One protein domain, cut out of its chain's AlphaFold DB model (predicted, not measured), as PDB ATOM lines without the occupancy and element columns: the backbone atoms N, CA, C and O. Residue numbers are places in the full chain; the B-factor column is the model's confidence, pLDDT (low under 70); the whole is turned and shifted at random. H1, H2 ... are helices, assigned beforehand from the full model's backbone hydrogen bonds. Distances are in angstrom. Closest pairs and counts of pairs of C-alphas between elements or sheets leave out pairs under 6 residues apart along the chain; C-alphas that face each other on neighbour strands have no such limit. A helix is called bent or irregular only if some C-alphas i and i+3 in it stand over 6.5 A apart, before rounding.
ATOM      1  N   ASP A  31      32.378  76.557 158.280       58.66
ATOM      2  CA  ASP A  31      31.940  75.198 157.924       58.66
ATOM      3  C   ASP A  31      31.002  75.119 156.708       58.66
ATOM      4  O   ASP A  31      30.915  74.089 156.034       58.66
ATOM      5  N   GLU A  32      30.340  76.213 156.328       60.09
ATOM      6  CA  GLU A  32      29.442  76.194 155.164       60.09
ATOM      7  C   GLU A  32      30.210  75.928 153.860       60.09
ATOM      8  O   GLU A  32      29.763  75.203 152.963       60.09
ATOM      9  N   HIS A  33      31.433  76.454 153.772       65.12
ATOM     10  CA  HIS A  33      32.314  76.219 152.637       65.12
ATOM     11  C   HIS A  33      33.010  74.857 152.686       65.12
ATOM     12  O   HIS A  33      33.383  74.351 151.625       65.12
ATOM     13  N   THR A  34      33.198  74.248 153.859       79.88
ATOM     14  CA  THR A  34      33.822  72.917 153.975       79.88
ATOM     15  C   THR A  34      32.851  71.830 153.533       79.88
ATOM     16  O   THR A  34      33.238  70.962 152.751       79.88
ATOM     17  N   VAL A  35      31.574  71.933 153.910       85.31
ATOM     18  CA  VAL A  35      30.519  71.005 153.479       85.31
ATOM     19  C   VAL A  35      30.292  71.088 151.970       85.31
ATOM     20  O   VAL A  35      30.253  70.058 151.294       85.31
ATOM     21  N   LEU A  36      30.218  72.299 151.406       87.19
ATOM     22  CA  LEU A  36      30.074  72.481 149.958       87.19
ATOM     23  C   LEU A  36      31.290  71.950 149.186       87.19
ATOM     24  O   LEU A  36      31.123  71.274 148.170       87.19
ATOM     25  N   LYS A  37      32.513  72.196 149.672       89.56
ATOM     26  CA  LYS A  37      33.734  71.629 149.071       89.56
ATOM     27  C   LYS A  37      33.741  70.106 149.156       89.56
ATOM     28  O   LYS A  37      33.982  69.460 148.141       89.56
ATOM     29  N   ALA A  38      33.391  69.532 150.304       89.06
ATOM     30  CA  ALA A  38      33.299  68.087 150.486       89.06
ATOM     31  C   ALA A  38      32.246  67.457 149.561       89.06
ATOM     32  O   ALA A  38      32.478  66.395 148.987       89.06
ATOM     33  N   GLN A  39      31.108  68.126 149.346       93.12
ATOM     34  CA  GLN A  39      30.081  67.665 148.414       93.12
ATOM     35  C   GLN A  39      30.570  67.719 146.958       93.12
ATOM     36  O   GLN A  39      30.358  66.775 146.194       93.12
ATOM     37  N   VAL A  40      31.254  68.799 146.566       94.06
ATOM     38  CA  VAL A  40      31.859  68.927 145.231       94.06
ATOM     39  C   VAL A  40      32.927  67.854 145.013       94.06
ATOM     40  O   VAL A  40      32.945  67.211 143.964       94.06
ATOM     41  N   GLU A  41      33.782  67.606 146.003       94.50
ATOM     42  CA  GLU A  41      34.801  66.554 145.960       94.50
ATOM     43  C   GLU A  41      34.187  65.154 145.891       94.50
ATOM     44  O   GLU A  41      34.631  64.329 145.090       94.50
ATOM     45  N   PHE A  42      33.120  64.897 146.651       94.88
ATOM     46  CA  PHE A  42      32.367  63.647 146.588       94.88
ATOM     47  C   PHE A  42      31.837  63.384 145.174       94.88
ATOM     48  O   PHE A  42      32.085  62.318 144.607       94.88
ATOM     49  N   TRP A  43      31.176  64.368 144.557       94.81
ATOM     50  CA  TRP A  43      30.650  64.215 143.199       94.81
ATOM     51  C   TRP A  43      31.750  64.120 142.142       94.81
ATOM     52  O   TRP A  43      31.617  63.343 141.196       94.81
ATOM     53  N   ASN A  44      32.853  64.851 142.306       94.75
ATOM     54  CA  ASN A  44      34.007  64.745 141.416       94.75
ATOM     55  C   ASN A  44      34.699  63.379 141.520       94.75
ATOM     56  O   ASN A  44      35.220  62.897 140.518       94.75
ATOM     57  N   ARG A  45      34.667  62.729 142.688       94.06
ATOM     58  CA  ARG A  45      35.173  61.364 142.878       94.06
ATOM     59  C   ARG A  45      34.209  60.298 142.358       94.06
ATOM     60  O   ARG A  45      34.656  59.293 141.813       94.06
ATOM     61  N   LEU A  46      32.901  60.504 142.512       89.19
ATOM     62  CA  LEU A  46      31.879  59.542 142.091       89.19
ATOM     63  C   LEU A  46      31.646  59.553 140.573       89.19
ATOM     64  O   LEU A  46      31.429  58.502 139.978       89.19
ATOM     65  N   ARG A  47      31.711  60.724 139.926       87.12
ATOM     66  CA  ARG A  47      31.406  60.875 138.493       87.12
ATOM     67  C   ARG A  47      32.285  59.994 137.585       87.12
ATOM     68  O   ARG A  47      31.712  59.338 136.719       87.12
ATOM     69  N   PRO A  48      33.615  59.893 137.771       85.50
ATOM     70  CA  PRO A  48      34.444  58.972 136.995       85.50
ATOM     71  C   PRO A  48      34.118  57.500 137.260       85.50
ATOM     72  O   PRO A  48      34.167  56.706 136.333       85.50
ATOM     73  N   LEU A  49      33.747  57.132 138.493       83.25
ATOM     74  CA  LEU A  49      33.360  55.755 138.835       83.25
ATOM     75  C   LEU A  49      32.043  55.350 138.164       83.25
ATOM     76  O   LEU A  49      31.895  54.211 137.734       83.25
ATOM     77  N   LEU A  50      31.103  56.291 138.042       78.25
ATOM     78  CA  LEU A  50      29.858  56.079 137.309       78.25
ATOM     79  C   LEU A  50      30.080  56.078 135.789       78.25
ATOM     80  O   LEU A  50      29.457  55.291 135.092       78.25
ATOM     81  N   ALA A  51      30.981  56.918 135.275       76.56
ATOM     82  CA  ALA A  51      31.329  56.947 133.851       76.56
ATOM     83  C   ALA A  51      32.132  55.711 133.408       76.56
ATOM     84  O   ALA A  51      31.998  55.267 132.273       76.56
ATOM     85  N   ALA A  52      32.947  55.151 134.304       76.19
ATOM     86  CA  ALA A  52      33.638  53.881 134.108       76.19
ATOM     87  C   ALA A  52      32.710  52.668 134.283       76.19
ATOM     88  O   ALA A  52      33.126  51.545 134.009       76.19
ATOM     89  N   ASN A  53      31.474  52.866 134.756       71.81
ATOM     90  CA  ASN A  53      30.501  51.792 134.817       71.81
ATOM     91  C   ASN A  53      30.053  51.445 133.391       71.81
ATOM     92  O   ASN A  53      29.499  52.283 132.674       71.81
ATOM     93  N   ASP A  54      30.258  50.188 133.008       65.44
ATOM     94  CA  ASP A  54      29.902  49.660 131.693       65.44
ATOM     95  C   ASP A  54      28.409  49.804 131.358       65.44
ATOM     96  O   ASP A  54      28.042  49.625 130.205       65.44
ATOM     97  N   ALA A  55      27.531  50.189 132.293       66.38
ATOM     98  CA  ALA A  55      26.142  50.526 131.986       66.38
ATOM     99  C   ALA A  55      26.017  51.611 130.905       66.38
ATOM    100  O   ALA A  55      25.166  51.491 130.031       66.38
ATOM    101  N   ALA A  56      26.884  52.632 130.897       65.69
ATOM    102  CA  ALA A  56      26.887  53.626 129.819       65.69
ATOM    103  C   ALA A  56      27.302  53.009 128.470       65.69
ATOM    104  O   ALA A  56      26.787  53.387 127.422       65.69
ATOM    105  N   LYS A  57      28.193  52.015 128.502       67.75
ATOM    106  CA  LYS A  57      28.633  51.251 127.329       67.75
ATOM    107  C   LYS A  57      27.563  50.265 126.843       67.75
ATOM    108  O   LYS A  57      27.427  50.078 125.642       67.75
ATOM    109  N   LEU A  58      26.776  49.685 127.751       66.19
ATOM    110  CA  LEU A  58      25.599  48.874 127.428       66.19
ATOM    111  C   LEU A  58      24.500  49.733 126.794       66.19
ATOM    112  O   LEU A  58      23.870  49.296 125.836       66.19
ATOM    113  N   LEU A  59      24.322  50.968 127.276       70.62
ATOM    114  CA  LEU A  59      23.403  51.941 126.679       70.62
ATOM    115  C   LEU A  59      23.838  52.394 125.277       70.62
ATOM    116  O   LEU A  59      22.986  52.686 124.448       70.62
ATOM    117  N   ALA A  60      25.145  52.419 125.013       71.69
ATOM    118  CA  ALA A  60      25.729  52.741 123.713       71.69
ATOM    119  C   ALA A  60      26.006  51.501 122.838       71.69
ATOM    120  O   ALA A  60      26.750  51.596 121.862       71.69
ATOM    121  N   SER A  61      25.476  50.330 123.203       79.81
ATOM    122  CA  SER A  61      25.608  49.137 122.365       79.81
ATOM    123  C   SER A  61      24.804  49.308 121.075       79.81
ATOM    124  O   SER A  61      23.670  49.783 121.107       79.81
ATOM    125  N   GLU A  62      25.395  48.913 119.945       81.88
ATOM    126  CA  GLU A  62      24.782  49.016 118.610       81.88
ATOM    127  C   GLU A  62      23.398  48.352 118.570       81.88
ATOM    128  O   GLU A  62      22.432  48.933 118.078       81.88
ATOM    129  N   ASP A  63      23.281  47.166 119.174       84.00
ATOM    130  CA  ASP A  63      22.031  46.408 119.217       84.00
ATOM    131  C   ASP A  63      20.927  47.159 119.977       84.00
ATOM    132  O   ASP A  63      19.775  47.179 119.545       84.00
ATOM    133  N   LEU A  64      21.260  47.812 121.096       85.94
ATOM    134  CA  LEU A  64      20.292  48.611 121.841       85.94
ATOM    135  C   LEU A  64      19.950  49.902 121.090       85.94
ATOM    136  O   LEU A  64      18.777  50.270 121.045       85.94
ATOM    137  N   GLN A  65      20.927  50.554 120.457       88.69
ATOM    138  CA  GLN A  65      20.682  51.754 119.658       88.69
ATOM    139  C   GLN A  65      19.732  51.467 118.490       88.69
ATOM    140  O   GLN A  65      18.798  52.233 118.269       88.69
ATOM    141  N   ALA A  66      19.872  50.317 117.825       89.19
ATOM    142  CA  ALA A  66      18.934  49.887 116.789       89.19
ATOM    143  C   ALA A  66      17.493  49.754 117.321       89.19
ATOM    144  O   ALA A  66      16.546  50.171 116.651       89.19
ATOM    145  N   THR A  67      17.306  49.230 118.540       88.62
ATOM    146  CA  THR A  67      15.968  49.162 119.158       88.62
ATOM    147  C   THR A  67      15.430  50.535 119.557       88.62
ATOM    148  O   THR A  67      14.231  50.777 119.439       88.62
ATOM    149  N   ILE A  68      16.299  51.449 120.001       91.12
ATOM    150  CA  ILE A  68      15.925  52.831 120.317       91.12
ATOM    151  C   ILE A  68      15.430  53.525 119.044       91.12
ATOM    152  O   ILE A  68      14.332  54.077 119.050       91.12
ATOM    153  N   ASP A  69      16.170  53.412 117.939       92.31
ATOM    154  CA  ASP A  69      15.808  54.006 116.649       92.31
ATOM    155  C   ASP A  69      14.496  53.422 116.095       92.31
ATOM    156  O   ASP A  69      13.673  54.143 115.520       92.31
ATOM    157  N   GLU A  70      14.261  52.117 116.268       91.62
ATOM    158  CA  GLU A  70      12.990  51.481 115.906       91.62
ATOM    159  C   GLU A  70      11.830  52.061 116.725       91.62
ATOM    160  O   GLU A  70      10.796  52.440 116.164       91.62
ATOM    161  N   VAL A  71      11.999  52.185 118.043       93.12
ATOM    162  CA  VAL A  71      10.988  52.766 118.933       93.12
ATOM    163  C   VAL A  71      10.724  54.232 118.585       93.12
ATOM    164  O   VAL A  71       9.561  54.637 118.519       93.12
ATOM    165  N   GLU A  72      11.759  55.021 118.298       93.25
ATOM    166  CA  GLU A  72      11.617  56.406 117.841       93.25
ATOM    167  C   GLU A  72      10.831  56.485 116.531       93.25
ATOM    168  O   GLU A  72       9.904  57.288 116.414       93.25
ATOM    169  N   GLN A  73      11.116  55.612 115.564       94.69
ATOM    170  CA  GLN A  73      10.337  55.539 114.328       94.69
ATOM    171  C   GLN A  73       8.880  55.148 114.582       94.69
ATOM    172  O   GLN A  73       7.985  55.674 113.915       94.69
ATOM    173  N   LEU A  74       8.599  54.234 115.512       93.81
ATOM    174  CA  LEU A  74       7.223  53.900 115.882       93.81
ATOM    175  C   LEU A  74       6.506  55.118 116.475       93.81
ATOM    176  O   LEU A  74       5.383  55.402 116.059       93.81
ATOM    177  N   LEU A  75       7.170  55.877 117.349       93.69
ATOM    178  CA  LEU A  75       6.631  57.103 117.942       93.69
ATOM    179  C   LEU A  75       6.388  58.202 116.900       93.69
ATOM    180  O   LEU A  75       5.319  58.803 116.895       93.69
ATOM    181  N   VAL A  76       7.329  58.430 115.978       96.00
ATOM    182  CA  VAL A  76       7.182  59.407 114.879       96.00
ATOM    183  C   VAL A  76       6.020  59.044 113.952       96.00
ATOM    184  O   VAL A  76       5.366  59.921 113.392       96.00
TER     185      VAL A  76
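What this domain is: This is residues 31 to 76 of the 225 residues of an uncharacterized protein of Phytophthora fragariae (UniProt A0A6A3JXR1). Three helices follow one another end to end in an open, wide V with no core: the long helix H1 makes one arm, H3 makes the other, and the short helix H2 lies at the bend between them. The arms do not fold back on each other, and no helix touches another. The printed part has 46 residues with three named helices, in the order H1, H2, H3, and no named strand; its class is all helix. It is extended, with a radius of gyration of the C-alphas of 18.0 A, and its C-alphas span 53 by 23 by 7 A.

How they stand to each other: H1, residues 32 to 51, and H2, residues 55 to 59, meet only through their link, the tight stretch of residues 52 to 54. A second tight link, residues 60 and 61, joins H2 to H3, residues 62 to 76. H2 and H3 are close but not clearly touching, with 2 pairs of C-alphas within 8 A; their closest C-alphas, those of Leu 59 and Gln 65, are 7.5 A apart, and their centres are 15.7 A apart. H1 and H3 are apart. In H2 and H3 every O i to N i+4 pair is within hydrogen-bond range, while in H1 14 of 16 are.

Where its parts are: H1 begins at Glu 32, whose C-alpha is at (29.442, 76.194, 155.164), and ends at Ala 51, with its C-alpha at (31.329, 56.947, 133.851); it measures 28.8 A from first to last C-alpha. H1 is neither bent nor irregular, but only just: C-alphas 45 and 48 are 6.4 A apart. H2 runs from Ala 55 to Leu 59, and its first and last C-alphas are 6.1 A apart. H3 runs from Glu 62 to Val 76, 20.8 A from first to last C-alpha, and ends with C-alpha 76 at (7.182, 59.407, 114.879).

The domain as a whole: The two C-alphas farthest apart are those of Asp 31 and Leu 74, at 53.2 A, and the first and last printed C-alphas, those of Asp 31 and Val 76, are 52.1 A apart. Residues 31 to 58, 60 to 67 and 69 to 76 stand free, with no C-alpha 8 or more residues away along the chain within 10 A. The printed part has no cut, and neither of its links between helices is long. The mean pLDDT of the printed part is 83.4. It is under 70 at residues 31 to 33, of which 32 and 33 belong to H1, and at residues 54 to 58, of which 55 to 58 belong to H2. The mean pLDDT of H2 is 67, against 86 for H1 and 91 for H3.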